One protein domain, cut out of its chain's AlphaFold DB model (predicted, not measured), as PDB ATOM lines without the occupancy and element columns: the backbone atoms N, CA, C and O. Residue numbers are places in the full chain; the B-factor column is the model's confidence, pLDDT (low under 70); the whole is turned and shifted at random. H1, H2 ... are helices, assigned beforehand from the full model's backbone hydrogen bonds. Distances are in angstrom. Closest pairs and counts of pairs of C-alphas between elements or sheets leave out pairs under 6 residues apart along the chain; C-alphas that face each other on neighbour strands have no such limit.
ATOM      1  N   GLU A   2     169.500 162.429 156.189       93.56
ATOM      2  CA  GLU A   2     169.758 162.585 154.753       93.56
ATOM      3  C   GLU A   2     170.794 161.549 154.305       93.56
ATOM      4  O   GLU A   2     171.777 161.325 155.012       93.56
ATOM      5  N   VAL A   3     170.557 160.899 153.164       96.56
ATOM      6  CA  VAL A   3     171.446 159.876 152.589       96.56
ATOM      7  C   VAL A   3     171.849 160.324 151.194       96.56
ATOM      8  O   VAL A   3     170.995 160.511 150.328       96.56
ATOM      9  N   THR A   4     173.150 160.476 150.957       98.19
ATOM     10  CA  THR A   4     173.648 160.829 149.626       98.19
ATOM     11  C   THR A   4     173.575 159.634 148.677       98.19
ATOM     12  O   THR A   4     173.506 158.468 149.083       98.19
ATOM     13  N   ARG A   5     173.638 159.908 147.372       97.69
ATOM     14  CA  ARG A   5     173.685 158.862 146.346       97.69
ATOM     15  C   ARG A   5     174.877 157.928 146.556       97.69
ATOM     16  O   ARG A   5     174.734 156.715 146.415       97.69
ATOM     17  N   GLU A   6     176.033 158.482 146.895       97.94
ATOM     18  CA  GLU A   6     177.278 157.751 147.128       97.94
ATOM     19  C   GLU A   6     177.114 156.781 148.299       97.94
ATOM     20  O   GLU A   6     177.455 155.607 148.170       97.94
ATOM     21  N   GLN A   7     176.504 157.234 149.397       97.38
ATOM     22  CA  GLN A   7     176.203 156.388 150.554       97.38
ATOM     23  C   GLN A   7     175.230 155.260 150.189       97.38
ATOM     24  O   GLN A   7     175.465 154.104 150.541       97.38
ATOM     25  N   ALA A   8     174.171 155.562 149.431       97.06
ATOM     26  CA  ALA A   8     173.204 154.557 148.994       97.06
ATOM     27  C   ALA A   8     173.830 153.500 148.063       97.06
ATOM     28  O   ALA A   8     173.526 152.312 148.175       97.06
ATOM     29  N   VAL A   9     174.705 153.911 147.142       96.19
ATOM     30  CA  VAL A   9     175.407 152.991 146.234       96.19
ATOM     31  C   VAL A   9     176.422 152.142 146.996       96.19
ATOM     32  O   VAL A   9     176.417 150.925 146.825       96.19
ATOM     33  N   ALA A  10     177.234 152.744 147.868       94.00
ATOM     34  CA  ALA A  10     178.196 152.017 148.693       94.00
ATOM     35  C   ALA A  10     177.500 150.965 149.570       94.00
ATOM     36  O   ALA A  10     177.939 149.816 149.632       94.00
ATOM     37  N   PHE A  11     176.360 151.326 150.166       92.00
ATOM     38  CA  PHE A  11     175.528 150.384 150.906       92.00
ATOM     39  C   PHE A  11     175.050 149.224 150.026       92.00
ATOM     40  O   PHE A  11     175.179 148.076 150.431       92.00
ATOM     41  N   ARG A  12     174.530 149.487 148.819       92.00
ATOM     42  CA  ARG A  12     174.048 148.422 147.917       92.00
ATOM     43  C   ARG A  12     175.163 147.485 147.473       92.00
ATOM     44  O   ARG A  12     174.937 146.283 147.443       92.00
ATOM     45  N   ILE A  13     176.345 148.018 147.163       90.94
ATOM     46  CA  ILE A  13     177.530 147.217 146.833       90.94
ATOM     47  C   ILE A  13     177.833 146.264 147.993       90.94
ATOM     48  O   ILE A  13     177.885 145.052 147.790       90.94
ATOM     49  N   ALA A  14     177.928 146.799 149.214       88.25
ATOM     50  CA  ALA A  14     178.206 146.005 150.404       88.25
ATOM     51  C   ALA A  14     177.101 144.977 150.705       88.25
ATOM     52  O   ALA A  14     177.402 143.814 150.954       88.25
ATOM     53  N   ALA A  15     175.832 145.384 150.650       88.31
ATOM     54  CA  ALA A  15     174.679 144.533 150.939       88.31
ATOM     55  C   ALA A  15     174.482 143.421 149.900       88.31
ATOM     56  O   ALA A  15     173.936 142.373 150.218       88.31
ATOM     57  N   GLN A  16     174.923 143.639 148.659       89.31
ATOM     58  CA  GLN A  16     174.900 142.631 147.600       89.31
ATOM     59  C   GLN A  16     176.193 141.808 147.534       89.31
ATOM     60  O   GLN A  16     176.360 141.070 146.564       89.31
ATOM     61  N   GLY A  17     177.111 141.972 148.494       89.06
ATOM     62  CA  GLY A  17     178.390 141.259 148.553       89.06
ATOM     63  C   GLY A  17     179.338 141.557 147.393       89.06
ATOM     64  O   GLY A  17     180.294 140.822 147.173       89.06
ATOM     65  N   LEU A  18     179.107 142.629 146.631       87.88
ATOM     66  CA  LEU A  18     179.995 143.005 145.536       87.88
ATOM     67  C   LEU A  18     181.324 143.499 146.118       87.88
ATOM     68  O   LEU A  18     181.364 144.495 146.839       87.88
ATOM     69  N   GLY A  19     182.410 142.791 145.806       77.00
ATOM     70  CA  GLY A  19     183.735 143.064 146.366       77.00
ATOM     71  C   GLY A  19     183.998 142.407 147.725       77.00
ATOM     72  O   GLY A  19     185.051 142.652 148.308       77.00
ATOM     73  N   ARG A  20     183.078 141.564 148.221       68.12
ATOM     74  CA  ARG A  20     183.326 140.639 149.333       68.12
ATOM     75  C   ARG A  20     183.434 139.224 148.770       68.12
ATOM     76  O   ARG A  20     182.519 138.754 148.107       68.12
ATOM     77  N   ALA A  21     184.568 138.575 149.010       64.94
ATOM     78  CA  ALA A  21     184.775 137.160 148.713       64.94
ATOM     79  C   ALA A  21     184.777 136.376 150.035       64.94
ATOM     80  O   ALA A  21     185.768 135.747 150.393       64.94
ATOM     81  N   ASP A  22     183.695 136.510 150.799       71.12
ATOM     82  CA  ASP A  22     183.402 135.694 151.976       71.12
ATOM     83  C   ASP A  22     182.260 134.716 151.654       71.12
ATOM     84  O   ASP A  22     181.549 134.873 150.658       71.12
ATOM     85  N   ASP A  23     182.098 133.671 152.468       63.88
ATOM     86  CA  ASP A  23     181.139 132.589 152.195       63.88
ATOM     87  C   ASP A  23     179.669 133.069 152.178       63.88
ATOM     88  O   ASP A  23     178.812 132.432 151.558       63.88
ATOM     89  N   ASP A  24     179.392 134.237 152.774       71.75
ATOM     90  CA  ASP A  24     178.065 134.852 152.881       71.75
ATOM     91  C   ASP A  24     177.770 135.908 151.798       71.75
ATOM     92  O   ASP A  24     176.633 136.385 151.694       71.75
ATOM     93  N   GLY A  25     178.743 136.276 150.955       78.12
ATOM     94  CA  GLY A  25     178.621 137.398 150.016       78.12
ATOM     95  C   GLY A  25     177.458 137.268 149.022       78.12
ATOM     96  O   GLY A  25     176.851 138.261 148.610       78.12
ATOM     97  N   ALA A  26     177.065 136.041 148.672       84.38
ATOM     98  CA  ALA A  26     175.928 135.789 147.788       84.38
ATOM     99  C   ALA A  26     174.572 135.678 148.506       84.38
ATOM    100  O   ALA A  26     173.541 135.712 147.830       84.38
ATOM    101  N   ALA A  27     174.534 135.565 149.839       85.00
ATOM    102  CA  ALA A  27     173.329 135.196 150.586       85.00
ATOM    103  C   ALA A  27     172.155 136.155 150.335       85.00
ATOM    104  O   ALA A  27     171.046 135.718 150.032       85.00
ATOM    105  N   ALA A  28     172.404 137.467 150.374       84.56
ATOM    106  CA  ALA A  28     171.364 138.474 150.153       84.56
ATOM    107  C   ALA A  28     170.787 138.438 148.727       84.56
ATOM    108  O   ALA A  28     169.584 138.610 148.534       84.56
ATOM    109  N   VAL A  29     171.629 138.190 147.718       87.50
ATOM    110  CA  VAL A  29     171.179 138.088 146.321       87.50
ATOM    111  C   VAL A  29     170.445 136.772 146.083       87.50
ATOM    112  O   VAL A  29     169.414 136.770 145.420       87.50
ATOM    113  N   LEU A  30     170.916 135.668 146.664       88.81
ATOM    114  CA  LEU A  30     170.260 134.364 146.562       88.81
ATOM    115  C   LEU A  30     168.927 134.300 147.316       88.81
ATOM    116  O   LEU A  30     168.034 133.578 146.885       88.81
ATOM    117  N   ALA A  31     168.762 135.082 148.387       87.69
ATOM    118  CA  ALA A  31     167.481 135.237 149.075       87.69
ATOM    119  C   ALA A  31     166.418 135.924 148.199       87.69
ATOM    120  O   ALA A  31     165.229 135.644 148.338       87.69
ATOM    121  N   LEU A  32     166.837 136.813 147.289       87.62
ATOM    122  CA  LEU A  32     165.954 137.388 146.275       87.62
ATOM    123  C   LEU A  32     165.797 136.437 145.087       87.62
ATOM    124  O   LEU A  32     164.710 136.320 144.541       87.62
ATOM    125  N   GLY A  33     166.857 135.744 144.698       90.69
ATOM    126  CA  GLY A  33     166.901 134.881 143.530       90.69
ATOM    127  C   GLY A  33     167.704 135.513 142.400       90.69
ATOM    128  O   GLY A  33     167.631 136.715 142.135       90.69
ATOM    129  N   LEU A  34     168.485 134.686 141.717       90.94
ATOM    130  CA  LEU A  34     169.416 135.113 140.685       90.94
ATOM    131  C   LEU A  34     168.847 134.829 139.297       90.94
ATOM    132  O   LEU A  34     168.635 133.674 138.946       90.94
ATOM    133  N   GLN A  35     168.615 135.863 138.491       90.69
ATOM    134  CA  GLN A  35     167.981 135.685 137.185       90.69
ATOM    135  C   GLN A  35     168.811 134.783 136.260       90.69
ATOM    136  O   GLN A  35     170.010 134.989 136.065       90.69
ATOM    137  N   HIS A  36     168.150 133.795 135.665       86.62
ATOM    138  CA  HIS A  36     168.719 132.942 134.635       86.62
ATOM    139  C   HIS A  36     168.641 133.673 133.286       86.62
ATOM    140  O   HIS A  36     167.590 133.723 132.650       86.62
ATOM    141  N   LEU A  37     169.758 134.268 132.864       77.62
ATOM    142  CA  LEU A  37     169.929 134.910 131.554       77.62
ATOM    143  C   LEU A  37     171.203 134.381 130.879       77.62
ATOM    144  O   LEU A  37     172.196 135.087 130.708       77.62
ATOM    145  N   GLY A  38     171.194 133.095 130.527       71.00
ATOM    146  CA  GLY A  38     172.362 132.435 129.945       71.00
ATOM    147  C   GLY A  38     173.561 132.434 130.911       71.00
ATOM    148  O   GLY A  38     173.375 132.175 132.104       71.00
ATOM    149  N   PRO A  39     174.791 132.732 130.448       74.44
ATOM    150  CA  PRO A  39     175.999 132.585 131.266       74.44
ATOM    151  C   PRO A  39     176.127 133.629 132.389       74.44
ATOM    152  O   PRO A  39     177.005 133.511 133.245       74.44
ATOM    153  N   THR A  40     175.269 134.654 132.431       81.12
ATOM    154  CA  THR A  40     175.401 135.767 133.387       81.12
ATOM    155  C   THR A  40     175.193 135.344 134.839       81.12
ATOM    156  O   THR A  40     175.734 135.985 135.738       81.12
ATOM    157  N   ALA A  41     174.438 134.268 135.089       85.50
ATOM    158  CA  ALA A  41     174.196 133.771 136.442       85.50
ATOM    159  C   ALA A  41     175.489 133.247 137.097       85.50
ATOM    160  O   ALA A  41     175.787 133.595 138.237       85.50
ATOM    161  N   ALA A  42     176.308 132.490 136.361       86.06
ATOM    162  CA  ALA A  42     177.593 132.007 136.869       86.06
ATOM    163  C   ALA A  42     178.542 133.172 137.200       86.06
ATOM    164  O   ALA A  42     179.121 133.215 138.283       86.06
ATOM    165  N   GLY A  43     178.627 134.183 136.325       88.31
ATOM    166  CA  GLY A  43     179.433 135.382 136.584       88.31
ATOM    167  C   GLY A  43     178.949 136.188 137.796       88.31
ATOM    168  O   GLY A  43     179.752 136.679 138.587       88.31
ATOM    169  N   ALA A  44     177.633 136.294 137.990       88.94
ATOM    170  CA  ALA A  44     177.061 136.972 139.148       88.94
ATOM    171  C   ALA A  44     177.342 136.240 140.474       88.94
ATOM    172  O   ALA A  44     177.539 136.910 141.490       88.94
ATOM    173  N   LEU A  45     177.376 134.902 140.468       88.31
ATOM    174  CA  LEU A  45     177.813 134.095 141.613       88.31
ATOM    175  C   LEU A  45     179.308 134.267 141.879       88.31
ATOM    176  O   LEU A  45     179.689 134.587 143.002       88.31
ATOM    177  N   ALA A  46     180.139 134.127 140.845       88.62
ATOM    178  CA  ALA A  46     181.593 134.241 140.952       88.62
ATOM    179  C   ALA A  46     182.047 135.600 141.516       88.62
ATOM    180  O   ALA A  46     183.041 135.684 142.224       88.62
ATOM    181  N   ALA A  47     181.290 136.671 141.264       89.50
ATOM    182  CA  ALA A  47     181.580 137.999 141.809       89.50
ATOM    183  C   ALA A  47     181.345 138.142 143.331       89.50
ATOM    184  O   ALA A  47     181.644 139.204 143.881       89.50
ATOM    185  N   ARG A  48     180.745 137.140 143.988       89.38
ATOM    186  CA  ARG A  48     180.238 137.213 145.376       89.38
ATOM    187  C   ARG A  48     180.647 136.043 146.259       89.38
ATOM    188  O   ARG A  48     180.300 136.029 147.433       89.38
ATOM    189  N   VAL A  49     181.280 135.030 145.683       86.31
ATOM    190  CA  VAL A  49     181.610 133.782 146.366       86.31
ATOM    191  C   VAL A  49     183.096 133.508 146.159       86.31
ATOM    192  O   VAL A  49     183.562 133.614 145.024       86.31
ATOM    193  N   PRO A  50     183.847 133.154 147.214       84.69
ATOM    194  CA  PRO A  50     185.246 132.772 147.075       84.69
ATOM    195  C   PRO A  50     185.413 131.420 146.364       84.69
ATOM    196  O   PRO A  50     184.546 130.548 146.419       84.69
ATOM    197  N   GLY A  51     186.585 131.220 145.759       85.75
ATOM    198  CA  GLY A  51     186.981 129.951 145.146       85.75
ATOM    199  C   GLY A  51     186.738 129.876 143.639       85.75
ATOM    200  O   GLY A  51     186.547 130.892 142.971       85.75
ATOM    201  N   GLU A  52     186.808 128.656 143.106       86.88
ATOM    202  CA  GLU A  52     186.598 128.397 141.681       86.88
ATOM    203  C   GLU A  52     185.148 128.737 141.291       86.88
ATOM    204  O   GLU A  52     184.215 128.314 141.987       86.88
ATOM    205  N   PRO A  53     184.924 129.481 140.193       86.31
ATOM    206  CA  PRO A  53     183.585 129.741 139.687       86.31
ATOM    207  C   PRO A  53     182.816 128.443 139.421       86.31
ATOM    208  O   PRO A  53     183.199 127.637 138.578       86.31
ATOM    209  N   VAL A  54     181.687 128.276 140.106       87.06
ATOM    210  CA  VAL A  54     180.753 127.165 139.886       87.06
ATOM    211  C   VAL A  54     179.431 127.676 139.334       87.06
ATOM    212  O   VAL A  54     178.985 128.784 139.660       87.06
ATOM    213  N   GLY A  55     178.791 126.868 138.491       87.12
ATOM    214  CA  GLY A  55     177.458 127.168 137.989       87.12
ATOM    215  C   GLY A  55     176.400 127.144 139.106       87.12
ATOM    216  O   GLY A  55     176.593 126.485 140.130       87.12
ATOM    217  N   PRO A  56     175.255 127.831 138.925       87.31
ATOM    218  CA  PRO A  56     174.110 127.724 139.833       87.31
ATOM    219  C   PRO A  56     173.653 126.278 140.082       87.31
ATOM    220  O   PRO A  56     173.382 125.922 141.228       87.31
ATOM    221  N   ASP A  57     173.621 125.460 139.024       84.69
ATOM    222  CA  ASP A  57     173.271 124.037 139.078       84.69
ATOM    223  C   ASP A  57     174.258 123.238 139.933       84.69
ATOM    224  O   ASP A  57     173.851 122.539 140.860       84.69
ATOM    225  N   ASP A  58     175.563 123.404 139.690       87.62
ATOM    226  CA  ASP A  58     176.623 122.729 140.453       87.62
ATOM    227  C   ASP A  58     176.611 123.129 141.935       87.62
ATOM    228  O   ASP A  58     177.001 122.359 142.812       87.62
ATOM    229  N   ARG A  59     176.122 124.340 142.235       86.88
ATOM    230  CA  ARG A  59     175.915 124.838 143.601       86.88
ATOM    231  C   ARG A  59     174.603 124.348 144.231       86.88
ATOM    232  O   ARG A  59     174.304 124.700 145.373       86.88
ATOM    233  N   GLY A  60     173.826 123.542 143.510       88.38
ATOM    234  CA  GLY A  60     172.578 122.937 143.966       88.38
ATOM    235  C   GLY A  60     171.386 123.891 144.002       88.38
ATOM    236  O   GLY A  60     170.412 123.590 144.686       88.38
ATOM    237  N   LEU A  61     171.442 125.043 143.329       88.69
ATOM    238  CA  LEU A  61     170.342 126.010 143.332       88.69
ATOM    239  C   LEU A  61     169.127 125.491 142.549       88.69
ATOM    240  O   LEU A  61     169.248 124.750 141.580       88.69
ATOM    241  N   GLU A  62     167.932 125.917 142.950       86.88
ATOM    242  CA  GLU A  62     166.678 125.528 142.303       86.88
ATOM    243  C   GLU A  62     166.235 126.584 141.290       86.88
ATOM    244  O   GLU A  62     166.029 127.745 141.645       86.88
ATOM    245  N   LEU A  63     166.038 126.188 140.031       84.75
ATOM    246  CA  LEU A  63     165.496 127.073 139.001       84.75
ATOM    247  C   LEU A  63     163.962 127.116 139.058       84.75
ATOM    248  O   LEU A  63     163.299 126.079 139.002       84.75
TER     249      LEU A  63
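AT A GLANCE: This is residues 2 to 63 of the 153 residues of an uncharacterized protein of Actinomycetospora sp. TBRC 11914 (UniProt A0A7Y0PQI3). With little regular structure, the domain is a body of loops holding two short helices, H2 and H3, from which residues 2 to 9 stick out as an arm, of which 5 to 9 belong to H1. The spans are 42 by 22 by 18 A, an elongated outline; without the arm of residues 2 to 9, the body of 54 residues spans 28 by 22 by 16 A. The printed part has 62 residues with three named helices, H1, H2, H3 in chain order, and no named strand: all helix, though they hold only 24 residues. It is only just compact, close to loose, with a radius of gyration of the C-alphas of 12.7 A.

HOW THE PARTS SIT: H1, residues 5 to 15, and H2, residues 27 to 32, are close but not clearly touching, about perpendicular at 78 degrees; their closest C-alphas, of Ala 15 and Ala 28, are 7.0 A apart. H3, residues 40 to 46, is apart from both. Every O i to N i+4 pair is within hydrogen-bond range in H1 and H3, and 1 of 2 in H2.

IN THESE COORDINATES: H1 begins at C-alpha 5 (173.685, 158.862, 146.346) and is 15.1 A long; H2 is 8.8 A; H3 is 9.9 A, ending at C-alpha 46 (181.593, 134.241, 140.952).

THE WHOLE: The printed part has no cut. The link H1 to H2 is long; residues 47 to 63 hold no named element. Residues 20, 21 and 23 are under pLDDT 70.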